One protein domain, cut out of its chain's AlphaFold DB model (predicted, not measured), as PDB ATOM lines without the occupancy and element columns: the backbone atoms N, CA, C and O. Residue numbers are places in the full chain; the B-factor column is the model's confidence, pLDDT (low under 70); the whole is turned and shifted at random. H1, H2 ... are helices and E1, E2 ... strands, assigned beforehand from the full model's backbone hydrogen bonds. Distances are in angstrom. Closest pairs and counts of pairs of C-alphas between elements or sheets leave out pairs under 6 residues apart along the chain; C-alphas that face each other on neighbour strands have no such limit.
ATOM      1  N   CYS A   2     128.381 171.764 116.615       63.50
ATOM      2  CA  CYS A   2     128.347 171.476 118.063       63.50
ATOM      3  C   CYS A   2     128.508 169.986 118.439       63.50
ATOM      4  O   CYS A   2     129.193 169.674 119.407       63.50
ATOM      5  N   LEU A   3     127.943 169.057 117.653       68.31
ATOM      6  CA  LEU A   3     128.039 167.610 117.924       68.31
ATOM      7  C   LEU A   3     129.476 167.074 117.832       68.31
ATOM      8  O   LEU A   3     129.887 166.262 118.654       68.31
ATOM      9  N   ALA A   4     130.252 167.554 116.854       68.94
ATOM     10  CA  ALA A   4     131.646 167.154 116.690       68.94
ATOM     11  C   ALA A   4     132.498 167.657 117.864       68.94
ATOM     12  O   ALA A   4     133.224 166.875 118.469       68.94
ATOM     13  N   LEU A   5     132.345 168.930 118.249       74.88
ATOM     14  CA  LEU A   5     133.030 169.501 119.415       74.88
ATOM     15  C   LEU A   5     132.708 168.735 120.707       74.88
ATOM     16  O   LEU A   5     133.613 168.463 121.491       74.88
ATOM     17  N   GLY A   6     131.451 168.318 120.893       77.00
ATOM     18  CA  GLY A   6     131.041 167.488 122.030       77.00
ATOM     19  C   GLY A   6     131.739 166.125 122.074       77.00
ATOM     20  O   GLY A   6     132.195 165.707 123.137       77.00
ATOM     21  N   VAL A   7     131.894 165.460 120.923       79.88
ATOM     22  CA  VAL A   7     132.630 164.187 120.802       79.88
ATOM     23  C   VAL A   7     134.100 164.355 121.195       79.88
ATOM     24  O   VAL A   7     134.617 163.564 121.983       79.88
ATOM     25  N   PHE A   8     134.765 165.404 120.700       80.94
ATOM     26  CA  PHE A   8     136.166 165.674 121.032       80.94
ATOM     27  C   PHE A   8     136.356 166.034 122.508       80.94
ATOM     28  O   PHE A   8     137.249 165.488 123.160       80.94
ATOM     29  N   ALA A   9     135.500 166.900 123.056       80.31
ATOM     30  CA  ALA A   9     135.551 167.283 124.463       80.31
ATOM     31  C   ALA A   9     135.320 166.075 125.383       80.31
ATOM     32  O   ALA A   9     136.084 165.861 126.323       80.31
ATOM     33  N   ASN A  10     134.323 165.234 125.085       80.88
ATOM     34  CA  ASN A  10     134.052 164.042 125.885       80.88
ATOM     35  C   ASN A  10     135.186 163.009 125.766       80.88
ATOM     36  O   ASN A  10     135.609 162.450 126.774       80.88
ATOM     37  N   ALA A  11     135.749 162.805 124.570       80.38
ATOM     38  CA  ALA A  11     136.916 161.939 124.388       80.38
ATOM     39  C   ALA A  11     138.135 162.429 125.191       80.38
ATOM     40  O   ALA A  11     138.854 161.613 125.776       80.38
ATOM     41  N   LEU A  12     138.349 163.747 125.269       81.88
ATOM     42  CA  LEU A  12     139.407 164.348 126.082       81.88
ATOM     43  C   LEU A  12     139.159 164.126 127.580       81.88
ATOM     44  O   LEU A  12     140.050 163.634 128.272       81.88
ATOM     45  N   VAL A  13     137.935 164.371 128.061       81.62
ATOM     46  CA  VAL A  13     137.529 164.086 129.451       81.62
ATOM     47  C   VAL A  13     137.752 162.612 129.792       81.62
ATOM     48  O   VAL A  13     138.387 162.305 130.797       81.62
ATOM     49  N   ILE A  14     137.311 161.682 128.942       82.62
ATOM     50  CA  ILE A  14     137.507 160.241 129.173       82.62
ATOM     51  C   ILE A  14     138.995 159.883 129.192       82.62
ATOM     52  O   ILE A  14     139.403 159.023 129.963       82.62
ATOM     53  N   THR A  15     139.816 160.537 128.372       79.31
ATOM     54  CA  THR A  15     141.261 160.273 128.332       79.31
ATOM     55  C   THR A  15     141.959 160.735 129.610       79.31
ATOM     56  O   THR A  15     142.846 160.039 130.092       79.31
ATOM     57  N   VAL A  16     141.545 161.868 130.185       79.19
ATOM     58  CA  VAL A  16     142.134 162.411 131.422       79.19
ATOM     59  C   VAL A  16     141.610 161.686 132.664       79.19
ATOM     60  O   VAL A  16     142.384 161.298 133.533       79.19
ATOM     61  N   PHE A  17     140.297 161.477 132.751       79.69
ATOM     62  CA  PHE A  17     139.637 160.938 133.945       79.69
ATOM     63  C   PHE A  17     139.386 159.423 133.875       79.69
ATOM     64  O   PHE A  17     138.899 158.821 134.831       79.69
ATOM     65  N   GLY A  18     139.683 158.784 132.740       76.81
ATOM     66  CA  GLY A  18     139.485 157.350 132.505       76.81
ATOM     67  C   GLY A  18     138.024 156.922 132.318       76.81
ATOM     68  O   GLY A  18     137.747 155.729 132.172       76.81
ATOM     69  N   ASN A  19     137.068 157.858 132.365       80.56
ATOM     70  CA  ASN A  19     135.647 157.604 132.139       80.56
ATOM     71  C   ASN A  19     134.899 158.899 131.791       80.56
ATOM     72  O   ASN A  19     135.348 159.995 132.111       80.56
ATOM     73  N   SER A  20     133.722 158.776 131.177       82.69
ATOM     74  CA  SER A  20     132.856 159.937 130.945       82.69
ATOM     75  C   SER A  20     132.127 160.289 132.238       82.69
ATOM     76  O   SER A  20     131.676 159.375 132.937       82.69
ATOM     77  N   ILE A  21     131.920 161.582 132.497       79.75
ATOM     78  CA  ILE A  21     131.212 162.078 133.691       79.75
ATOM     79  C   ILE A  21     129.842 161.402 133.842       79.75
ATOM     80  O   ILE A  21     129.532 160.871 134.905       79.75
ATOM     81  N   GLY A  22     129.059 161.322 132.760       76.62
ATOM     82  CA  GLY A  22     127.740 160.682 132.780       76.62
ATOM     83  C   GLY A  22     127.793 159.215 133.219       76.62
ATOM     84  O   GLY A  22     127.088 158.817 134.138       76.62
ATOM     85  N   LYS A  23     128.679 158.405 132.628       81.12
ATOM     86  CA  LYS A  23     128.841 156.990 133.020       81.12
ATOM     87  C   LYS A  23     129.325 156.853 134.469       81.12
ATOM     88  O   LYS A  23     128.803 156.016 135.200       81.12
ATOM     89  N   ALA A  24     130.236 157.720 134.916       83.06
ATOM     90  CA  ALA A  24     130.739 157.724 136.290       83.06
ATOM     91  C   ALA A  24     129.653 158.052 137.334       83.06
ATOM     92  O   ALA A  24     129.634 157.454 138.417       83.06
ATOM     93  N   LEU A  25     128.713 158.949 137.012       82.06
ATOM     94  CA  LEU A  25     127.566 159.253 137.875       82.06
ATOM     95  C   LEU A  25     126.705 158.009 138.141       82.06
ATOM     96  O   LEU A  25     126.272 157.793 139.274       82.06
ATOM     97  N   PHE A  26     126.541 157.160 137.125       82.06
ATOM     98  CA  PHE A  26     125.745 155.933 137.191       82.06
ATOM     99  C   PHE A  26     126.543 154.672 137.563       82.06
ATOM    100  O   PHE A  26     126.002 153.572 137.483       82.06
ATOM    101  N   GLY A  27     127.810 154.803 137.976       81.75
ATOM    102  CA  GLY A  27     128.648 153.654 138.348       81.75
ATOM    103  C   GLY A  27     129.047 152.762 137.170       81.75
ATOM    104  O   GLY A  27     129.504 151.641 137.365       81.75
ATOM    105  N   LEU A  28     128.881 153.252 135.944       83.75
ATOM    106  CA  LEU A  28     129.218 152.535 134.725       83.75
ATOM    107  C   LEU A  28     130.659 152.838 134.347       83.75
ATOM    108  O   LEU A  28     131.043 154.007 134.283       83.75
ATOM    109  N   ARG A  29     131.446 151.817 134.017       84.50
ATOM    110  CA  ARG A  29     132.793 152.003 133.470       84.50
ATOM    111  C   ARG A  29     133.002 151.109 132.263       84.50
ATOM    112  O   ARG A  29     132.552 149.972 132.235       84.50
ATOM    113  N   ALA A  30     133.650 151.652 131.239       82.00
ATOM    114  CA  ALA A  30     133.942 150.916 130.020       82.00
ATOM    115  C   ALA A  30     135.443 150.709 129.872       82.00
ATOM    116  O   ALA A  30     136.217 151.646 130.068       82.00
ATOM    117  N   TYR A  31     135.824 149.501 129.477       82.69
ATOM    118  CA  TYR A  31     137.206 149.083 129.284       82.69
ATOM    119  C   TYR A  31     137.393 148.472 127.900       82.69
ATOM    120  O   TYR A  31     136.445 147.908 127.359       82.69
ATOM    121  N   PRO A  32     138.579 148.566 127.288       81.94
ATOM    122  CA  PRO A  32     138.856 147.844 126.055       81.94
ATOM    123  C   PRO A  32     138.685 146.335 126.275       81.94
ATOM    124  O   PRO A  32     138.997 145.801 127.340       81.94
ATOM    125  N   ILE A  33     138.149 145.638 125.269       82.44
ATOM    126  CA  ILE A  33     138.055 144.171 125.323       82.44
ATOM    127  C   ILE A  33     139.448 143.556 125.365       82.44
ATOM    128  O   ILE A  33     139.673 142.631 126.131       82.44
ATOM    129  N   ASP A  34     140.383 144.081 124.588       80.19
ATOM    130  CA  ASP A  34     141.771 143.645 124.637       80.19
ATOM    131  C   ASP A  34     142.500 144.341 125.806       80.19
ATOM    132  O   ASP A  34     142.655 145.566 125.768       80.19
ATOM    133  N   PRO A  35     142.942 143.598 126.840       67.69
ATOM    134  CA  PRO A  35     143.643 144.169 127.989       67.69
ATOM    135  C   PRO A  35     145.020 144.752 127.636       67.69
ATOM    136  O   PRO A  35     145.546 145.548 128.412       67.69
ATOM    137  N   GLN A  36     145.601 144.409 126.479       71.25
ATOM    138  CA  GLN A  36     146.862 144.997 126.006       71.25
ATOM    139  C   GLN A  36     146.654 146.347 125.301       71.25
ATOM    140  O   GLN A  36     147.598 147.128 125.136       71.25
ATOM    141  N   ARG A  37     145.416 146.670 124.909       71.25
ATOM    142  CA  ARG A  37     145.081 147.941 124.263       71.25
ATOM    143  C   ARG A  37     144.961 149.047 125.306       71.25
ATOM    144  O   ARG A  37     144.088 149.020 126.168       71.25
ATOM    145  N   LYS A  38     145.801 150.077 125.195       69.19
ATOM    146  CA  LYS A  38     145.707 151.268 126.054       69.19
ATOM    147  C   LYS A  38     144.431 152.062 125.744       69.19
ATOM    148  O   LYS A  38     144.096 152.261 124.576       69.19
ATOM    149  N   GLN A  39     143.775 152.593 126.782       71.38
ATOM    150  CA  GLN A  39     142.691 153.590 126.680       71.38
ATOM    151  C   GLN A  39     143.227 154.967 126.245       71.38
ATOM    152  O   GLN A  39     143.081 155.967 126.940       71.38
ATOM    153  N   GLY A  40     143.911 155.013 125.104       79.81
ATOM    154  CA  GLY A  40     144.436 156.253 124.548       79.81
ATOM    155  C   GLY A  40     143.340 157.119 123.926       79.81
ATOM    156  O   GLY A  40     142.244 156.646 123.613       79.81
ATOM    157  N   PHE A  41     143.680 158.381 123.664       79.62
ATOM    158  CA  PHE A  41     142.782 159.360 123.047       79.62
ATOM    159  C   PHE A  41     142.122 158.852 121.757       79.62
ATOM    160  O   PHE A  41     140.910 158.954 121.608       79.62
ATOM    161  N   ALA A  42     142.885 158.218 120.860       82.56
ATOM    162  CA  ALA A  42     142.354 157.679 119.604       82.56
ATOM    163  C   ALA A  42     141.308 156.566 119.816       82.56
ATOM    164  O   ALA A  42     140.330 156.479 119.074       82.56
ATOM    165  N   TRP A  43     141.485 155.731 120.845       84.88
ATOM    166  CA  TRP A  43     140.514 154.693 121.192       84.88
ATOM    167  C   TRP A  43     139.224 155.314 121.743       84.88
ATOM    168  O   TRP A  43     138.135 154.952 121.293       84.88
ATOM    169  N   ASN A  44     139.349 156.297 122.643       84.56
ATOM    170  CA  ASN A  44     138.209 157.035 123.197       84.56
ATOM    171  C   ASN A  44     137.456 157.812 122.113       84.56
ATOM    172  O   ASN A  44     136.231 157.777 122.078       84.56
ATOM    173  N   LEU A  45     138.175 158.440 121.184       85.00
ATOM    174  CA  LEU A  45     137.580 159.168 120.072       85.00
ATOM    175  C   LEU A  45     136.789 158.232 119.147       85.00
ATOM    176  O   LEU A  45     135.630 158.503 118.846       85.00
ATOM    177  N   ASN A  46     137.369 157.094 118.748       86.12
ATOM    178  CA  ASN A  46     136.674 156.096 117.922       86.12
ATOM    179  C   ASN A  46     135.427 155.548 118.638       86.12
ATOM    180  O   ASN A  46     134.364 155.386 118.035       86.12
ATOM    181  N   ARG A  47     135.522 155.336 119.953       84.38
ATOM    182  CA  ARG A  47     134.367 154.950 120.763       84.38
ATOM    183  C   ARG A  47     133.268 156.009 120.740       84.38
ATOM    184  O   ARG A  47     132.111 155.664 120.522       84.38
ATOM    185  N   GLU A  48     133.606 157.277 120.937       84.75
ATOM    186  CA  GLU A  48     132.631 158.371 120.923       84.75
ATOM    187  C   GLU A  48     131.989 158.558 119.537       84.75
ATOM    188  O   GLU A  48     130.788 158.804 119.448       84.75
ATOM    189  N   PHE A  49     132.718 158.307 118.445       84.69
ATOM    190  CA  PHE A  49     132.117 158.235 117.107       84.69
ATOM    191  C   PHE A  49     131.088 157.106 116.978       84.69
ATOM    192  O   PHE A  49     130.019 157.306 116.396       84.69
ATOM    193  N   ARG A  50     131.355 155.930 117.557       85.75
ATOM    194  CA  ARG A  50     130.363 154.841 117.603       85.75
ATOM    195  C   ARG A  50     129.149 155.221 118.445       85.75
ATOM    196  O   ARG A  50     128.033 154.878 118.067       85.75
ATOM    197  N   VAL A  51     129.341 155.943 119.549       84.50
ATOM    198  CA  VAL A  51     128.238 156.482 120.362       84.50
ATOM    199  C   VAL A  51     127.409 157.480 119.548       84.50
ATOM    200  O   VAL A  51     126.183 157.406 119.574       84.50
ATOM    201  N   LEU A  52     128.042 158.363 118.775       83.00
ATOM    202  CA  LEU A  52     127.339 159.309 117.907       83.00
ATOM    203  C   LEU A  52     126.510 158.587 116.828       83.00
ATOM    204  O   LEU A  52     125.347 158.922 116.612       83.00
ATOM    205  N   PHE A  53     127.086 157.573 116.181       81.44
ATOM    206  CA  PHE A  53     126.439 156.857 115.081       81.44
ATOM    207  C   PHE A  53     125.348 155.892 115.570       81.44
ATOM    208  O   PHE A  53     124.193 155.981 115.171       81.44
ATOM    209  N   PHE A  54     125.703 154.974 116.471       80.25
ATOM    210  CA  PHE A  54     124.846 153.864 116.904       80.25
ATOM    211  C   PHE A  54     124.103 154.139 118.219       80.25
ATOM    212  O   PHE A  54     123.185 153.400 118.581       80.25
ATOM    213  N   GLY A  55     124.521 155.154 118.975       76.62
ATOM    214  CA  GLY A  55     123.862 155.579 120.210       76.62
ATOM    215  C   GLY A  55     122.897 156.741 119.999       76.62
ATOM    216  O   GLY A  55     121.797 156.700 120.540       76.62
ATOM    217  N   GLN A  56     123.298 157.741 119.208       79.06
ATOM    218  CA  GLN A  56     122.565 158.999 119.004       79.06
ATOM    219  C   GLN A  56     121.960 159.147 117.601       79.06
ATOM    220  O   GLN A  56     121.295 160.147 117.348       79.06
ATOM    221  N   ALA A  57     122.208 158.209 116.679       80.06
ATOM    222  CA  ALA A  57     121.750 158.292 115.289       80.06
ATOM    223  C   ALA A  57     122.077 159.649 114.628       80.06
ATOM    224  O   ALA A  57     121.211 160.283 114.028       80.06
ATOM    225  N   PHE A  58     123.313 160.137 114.802       78.44
ATOM    226  CA  PHE A  58     123.761 161.469 114.358       78.44
ATOM    227  C   PHE A  58     122.970 162.663 114.924       78.44
ATOM    228  O   PHE A  58     123.004 163.755 114.363       78.44
ATOM    229  N   GLY A  59     122.285 162.486 116.051       70.44
ATOM    230  CA  GLY A  59     121.457 163.534 116.644       70.44
ATOM    231  C   GLY A  59     120.069 163.649 116.014       70.44
ATOM    232  O   GLY A  59     119.362 164.616 116.287       70.44
ATOM    233  N   MET A  60     119.643 162.675 115.199       78.19
ATOM    234  CA  MET A  60     118.244 162.580 114.783       78.19
ATOM    235  C   MET A  60     117.380 162.268 116.004       78.19
ATOM    236  O   MET A  60     117.482 161.181 116.564       78.19
ATOM    237  N   LEU A  61     116.508 163.194 116.406       74.56
ATOM    238  CA  LEU A  61     115.748 163.092 117.659       74.56
ATOM    239  C   LEU A  61     114.957 161.780 117.786       74.56
ATOM    240  O   LEU A  61     115.096 161.070 118.778       74.56
ATOM    241  N   VAL A  62     114.169 161.417 116.770       80.94
ATOM    242  CA  VAL A  62     113.296 160.228 116.834       80.94
ATOM    243  C   VAL A  62     114.110 158.933 116.856       80.94
ATOM    244  O   VAL A  62     113.910 158.081 117.721       80.94
ATOM    245  N   ILE A  63     115.061 158.787 115.930       81.25
ATOM    246  CA  ILE A  63     115.883 157.574 115.827       81.25
ATOM    247  C   ILE A  63     116.817 157.461 117.038       81.25
ATOM    248  O   ILE A  63     116.984 156.372 117.584       81.25
ATOM    249  N   GLY A  64     117.351 158.589 117.508       80.81
ATOM    250  CA  GLY A  64     118.195 158.693 118.694       80.81
ATOM    251  C   GLY A  64     117.494 158.213 119.964       80.81
ATOM    252  O   GLY A  64     118.091 157.491 120.763       80.81
ATOM    253  N   ILE A  65     116.206 158.528 120.139       82.06
ATOM    254  CA  ILE A  65     115.416 158.007 121.267       82.06
ATOM    255  C   ILE A  65     115.298 156.481 121.181       82.06
ATOM    256  O   ILE A  65     115.507 155.790 122.179       82.06
ATOM    257  N   ILE A  66     115.020 155.931 119.995       85.44
ATOM    258  CA  ILE A  66     114.914 154.475 119.804       85.44
ATOM    259  C   ILE A  66     116.244 153.796 120.154       85.44
ATOM    260  O   ILE A  66     116.266 152.842 120.941       85.44
ATOM    261  N   THR A  67     117.365 154.299 119.631       85.25
ATOM    262  CA  THR A  67     118.694 153.743 119.921       85.25
ATOM    263  C   THR A  67     119.051 153.873 121.399       85.25
ATOM    264  O   THR A  67     119.607 152.933 121.974       85.25
ATOM    265  N   MET A  68     118.688 154.977 122.056       83.62
ATOM    266  CA  MET A  68     118.864 155.142 123.500       83.62
ATOM    267  C   MET A  68     118.059 154.127 124.307       83.62
ATOM    268  O   MET A  68     118.629 153.483 125.185       83.62
ATOM    269  N   VAL A  69     116.770 153.938 124.009       85.81
ATOM    270  CA  VAL A  69     115.912 152.975 124.722       85.81
ATOM    271  C   VAL A  69     116.445 151.554 124.559       85.81
ATOM    272  O   VAL A  69     116.515 150.796 125.529       85.81
ATOM    273  N   MET A  70     116.869 151.188 123.348       86.88
ATOM    274  CA  MET A  70     117.485 149.886 123.093       86.88
ATOM    275  C   MET A  70     118.775 149.702 123.897       86.88
ATOM    276  O   MET A  70     118.957 148.664 124.525       86.88
ATOM    277  N   ASN A  71     119.654 150.706 123.912       85.50
ATOM    278  CA  ASN A  71     120.899 150.643 124.676       85.50
ATOM    279  C   ASN A  71     120.651 150.642 126.192       85.50
ATOM    280  O   ASN A  71     121.347 149.933 126.910       85.50
ATOM    281  N   TYR A  72     119.642 151.370 126.676       85.38
ATOM    282  CA  TYR A  72     119.248 151.373 128.083       85.38
ATOM    283  C   TYR A  72     118.833 149.975 128.546       85.38
ATOM    284  O   TYR A  72     119.332 149.511 129.565       85.38
ATOM    285  N   LYS A  73     117.995 149.277 127.766       87.06
ATOM    286  CA  LYS A  73     117.569 147.899 128.066       87.06
ATOM    287  C   LYS A  73     118.735 146.910 128.133       87.06
ATOM    288  O   LYS A  73     118.719 146.000 128.952       87.06
ATOM    289  N   GLU A  74     119.733 147.064 127.266       88.38
ATOM    290  CA  GLU A  74     120.930 146.210 127.286       88.38
ATOM    291  C   GLU A  74     121.772 146.485 128.536       88.38
ATOM    292  O   GLU A  74     122.133 145.555 129.254       88.38
ATOM    293  N   VAL A  75     122.010 147.762 128.843       84.12
ATOM    294  CA  VAL A  75     122.795 148.177 130.012       84.12
ATOM    295  C   VAL A  75     122.138 147.742 131.320       84.12
ATOM    296  O   VAL A  75     122.820 147.221 132.197       84.12
ATOM    297  N   THR A  76     120.817 147.893 131.461       83.62
ATOM    298  CA  THR A  76     120.100 147.433 132.663       83.62
ATOM    299  C   THR A  76     120.068 145.912 132.797       83.62
ATOM    300  O   THR A  76     119.894 145.409 133.903       83.62
ATOM    301  N   ALA A  77     120.292 145.179 131.705       85.81
ATOM    302  CA  ALA A  77     120.477 143.731 131.701       85.81
ATOM    303  C   ALA A  77     121.947 143.303 131.918       85.81
ATOM    304  O   ALA A  77     122.282 142.151 131.638       85.81
ATOM    305  N   ASN A  78     122.828 144.203 132.382       82.06
ATOM    306  CA  ASN A  78     124.275 143.983 132.529       82.06
ATOM    307  C   ASN A  78     124.975 143.566 131.220       82.06
ATOM    308  O   ASN A  78     125.970 142.839 131.231       82.06
ATOM    309  N   ARG A  79     124.465 144.018 130.070       85.31
ATOM    310  CA  ARG A  79     125.090 143.805 128.759       85.31
ATOM    311  C   ARG A  79     125.724 145.105 128.270       85.31
ATOM    312  O   ARG A  79     125.204 146.186 128.552       85.31
ATOM    313  N   PRO A  80     126.824 145.037 127.499       85.06
ATOM    314  CA  PRO A  80     127.376 146.230 126.880       85.06
ATOM    315  C   PRO A  80     126.347 146.850 125.929       85.06
ATOM    316  O   PRO A  80     125.613 146.143 125.226       85.06
ATOM    317  N   ALA A  81     126.340 148.181 125.865       85.94
ATOM    318  CA  ALA A  81     125.575 148.903 124.859       85.94
ATOM    319  C   ALA A  81     125.935 148.402 123.449       85.94
ATOM    320  O   ALA A  81     127.048 147.931 123.200       85.94
ATOM    321  N   ARG A  82     125.009 148.519 122.492       85.69
ATOM    322  CA  ARG A  82     125.189 147.958 121.140       85.69
ATOM    323  C   ARG A  82     126.448 148.476 120.447       85.69
ATOM    324  O   ARG A  82     127.118 147.707 119.771       85.69
ATOM    325  N   TYR A  83     126.789 149.743 120.669       84.88
ATOM    326  CA  TYR A  83     127.997 150.377 120.134       84.88
ATOM    327  C   TYR A  83     129.304 149.922 120.802       84.88
ATOM    328  O   TYR A  83     130.376 150.095 120.222       84.88
ATOM    329  N   ASP A  84     129.219 149.339 122.000       84.94
ATOM    330  CA  ASP A  84     130.355 148.798 122.750       84.94
ATOM    331  C   ASP A  84     130.575 147.298 122.460       84.94
ATOM    332  O   ASP A  84     131.665 146.781 122.706       84.94
ATOM    333  N   ARG A  85     129.603 146.586 121.870       85.44
ATOM    334  CA  ARG A  85     129.751 145.162 121.511       85.44
ATOM    335  C   ARG A  85     130.956 144.938 120.592       85.44
ATOM    336  O   ARG A  85     131.108 145.606 119.573       85.44
ATOM    337  N   GLY A  86     131.817 143.989 120.958       83.00
ATOM    338  CA  GLY A  86     133.036 143.681 120.199       83.00
ATOM    339  C   GLY A  86     134.109 144.779 120.235       83.00
ATOM    340  O   GLY A  86     135.122 144.652 119.553       83.00
ATOM    341  N   PHE A  87     133.930 145.838 121.035       83.75
ATOM    342  CA  PHE A  87     134.894 146.932 121.166       83.75
ATOM    343  C   PHE A  87     135.287 147.233 122.618       83.75
ATOM    344  O   PHE A  87     136.478 147.327 122.930       83.75
ATOM    345  N   ALA A  88     134.302 147.351 123.509       84.62
ATOM    346  CA  ALA A  88     134.488 147.641 124.923       84.62
ATOM    347  C   ALA A  88     133.705 146.659 125.810       84.62
ATOM    348  O   ALA A  88     132.570 146.284 125.517       84.62
ATOM    349  N   ARG A  89     134.320 146.254 126.922       84.69
ATOM    350  CA  ARG A  89     133.638 145.635 128.059       84.69
ATOM    351  C   ARG A  89     133.035 146.715 128.939       84.69
ATOM    352  O   ARG A  89     133.524 147.845 128.971       84.69
ATOM    353  N   MET A  90     131.980 146.349 129.648       82.62
ATOM    354  CA  MET A  90     131.260 147.238 130.538       82.62
ATOM    355  C   MET A  90     131.208 146.618 131.924       82.62
ATOM    356  O   MET A  90     130.649 145.538 132.085       82.62
ATOM    357  N   ASP A  91     131.752 147.340 132.894       84.06
ATOM    358  CA  ASP A  91     131.626 147.016 134.304       84.06
ATOM    359  C   ASP A  91     130.581 147.935 134.925       84.06
ATOM    360  O   ASP A  91     130.555 149.151 134.689       84.06
ATOM    361  N   MET A  92     129.705 147.332 135.720       81.06
ATOM    362  CA  MET A  92     128.638 148.021 136.421       81.06
ATOM    363  C   MET A  92     128.913 147.914 137.914       81.06
ATOM    364  O   MET A  92     128.667 146.884 138.536       81.06
ATOM    365  N   ASN A  93     129.464 148.983 138.483       81.94
ATOM    366  CA  ASN A  93     129.672 149.053 139.918       81.94
ATOM    367  C   ASN A  93     128.326 149.360 140.585       81.94
ATOM    368  O   ASN A  93     127.678 150.343 140.204       81.94
ATOM    369  N   PRO A  94     127.888 148.559 141.572       75.56
ATOM    370  CA  PRO A  94     126.647 148.829 142.279       75.56
ATOM    371  C   PRO A  94     126.730 150.204 142.948       75.56
ATOM    372  O   PRO A  94     127.669 150.509 143.683       75.56
TER     373      PRO A  94
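AT A GLANCE: This is residues 2 to 94 of the 124 residues of an uncharacterized protein of Aureimonas altamirensis (UniProt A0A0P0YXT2). Beside a small two-stranded ribbon, E1 and E2, find three long helices: H1 crosses H3, and the end of H3 meets H4 partway along, with short H2 near H1. The printed part has 93 residues, with four named helices and two named strands in the order H1, H2, E1, H3, H4, E2 along the chain; of the 62 residues in named elements, helices hold 52 and strands 10, and the class is mostly helix. The antiparallel sheet has the order E1 - E2; the whole is compact, radius of gyration of the C-alphas 12.6 A, spanning 37 by 31 by 24 A.

HOW THE PARTS SIT: Look first at E1, residues 28 to 32, antiparallel to E2, residues 88 to 92, at 152 degrees; N 89 and O 31 are 2.7 A apart, within hydrogen-bond range. H3, residues 41 to 55, touches H1, residues 2 to 17, opposite ways at a steep tilt of 47 degrees; the closest C-alphas, Ala 11 and Leu 45, are 5.2 A apart. With residues 54 to 55 alone, H3 touches H4, residues 61 to 76, opposite ways at 68 degrees, a steep tilt only just short of about perpendicular; the closest C-alphas, Gly 55 and Thr 67, are 5.5 A apart. H2, residues 21 to 25, is close to H1 but not clearly touching, C-alphas Val 13 and Ile 21 being closest at 7.9 A. H1 and H4 are apart. In H1, H2, H3 and H4 every O i to N i+4 pair is within hydrogen-bond range.

IN THESE COORDINATES: Find C-alpha 2 at (128.347, 171.476, 118.063), where H1 begins its 22.2 A; H3 runs 19.5 A and H4 22.1 A. E2 ends at C-alpha 92, (128.638, 148.021, 136.421).

THE WHOLE: The C-alphas farthest apart, Gln 36 and Val 62, are 38.0 A apart. The printed part has no cut; the link from H4 to E2 is long. Look for pLDDT under 70 at residues 2 to 4, 35 and 38.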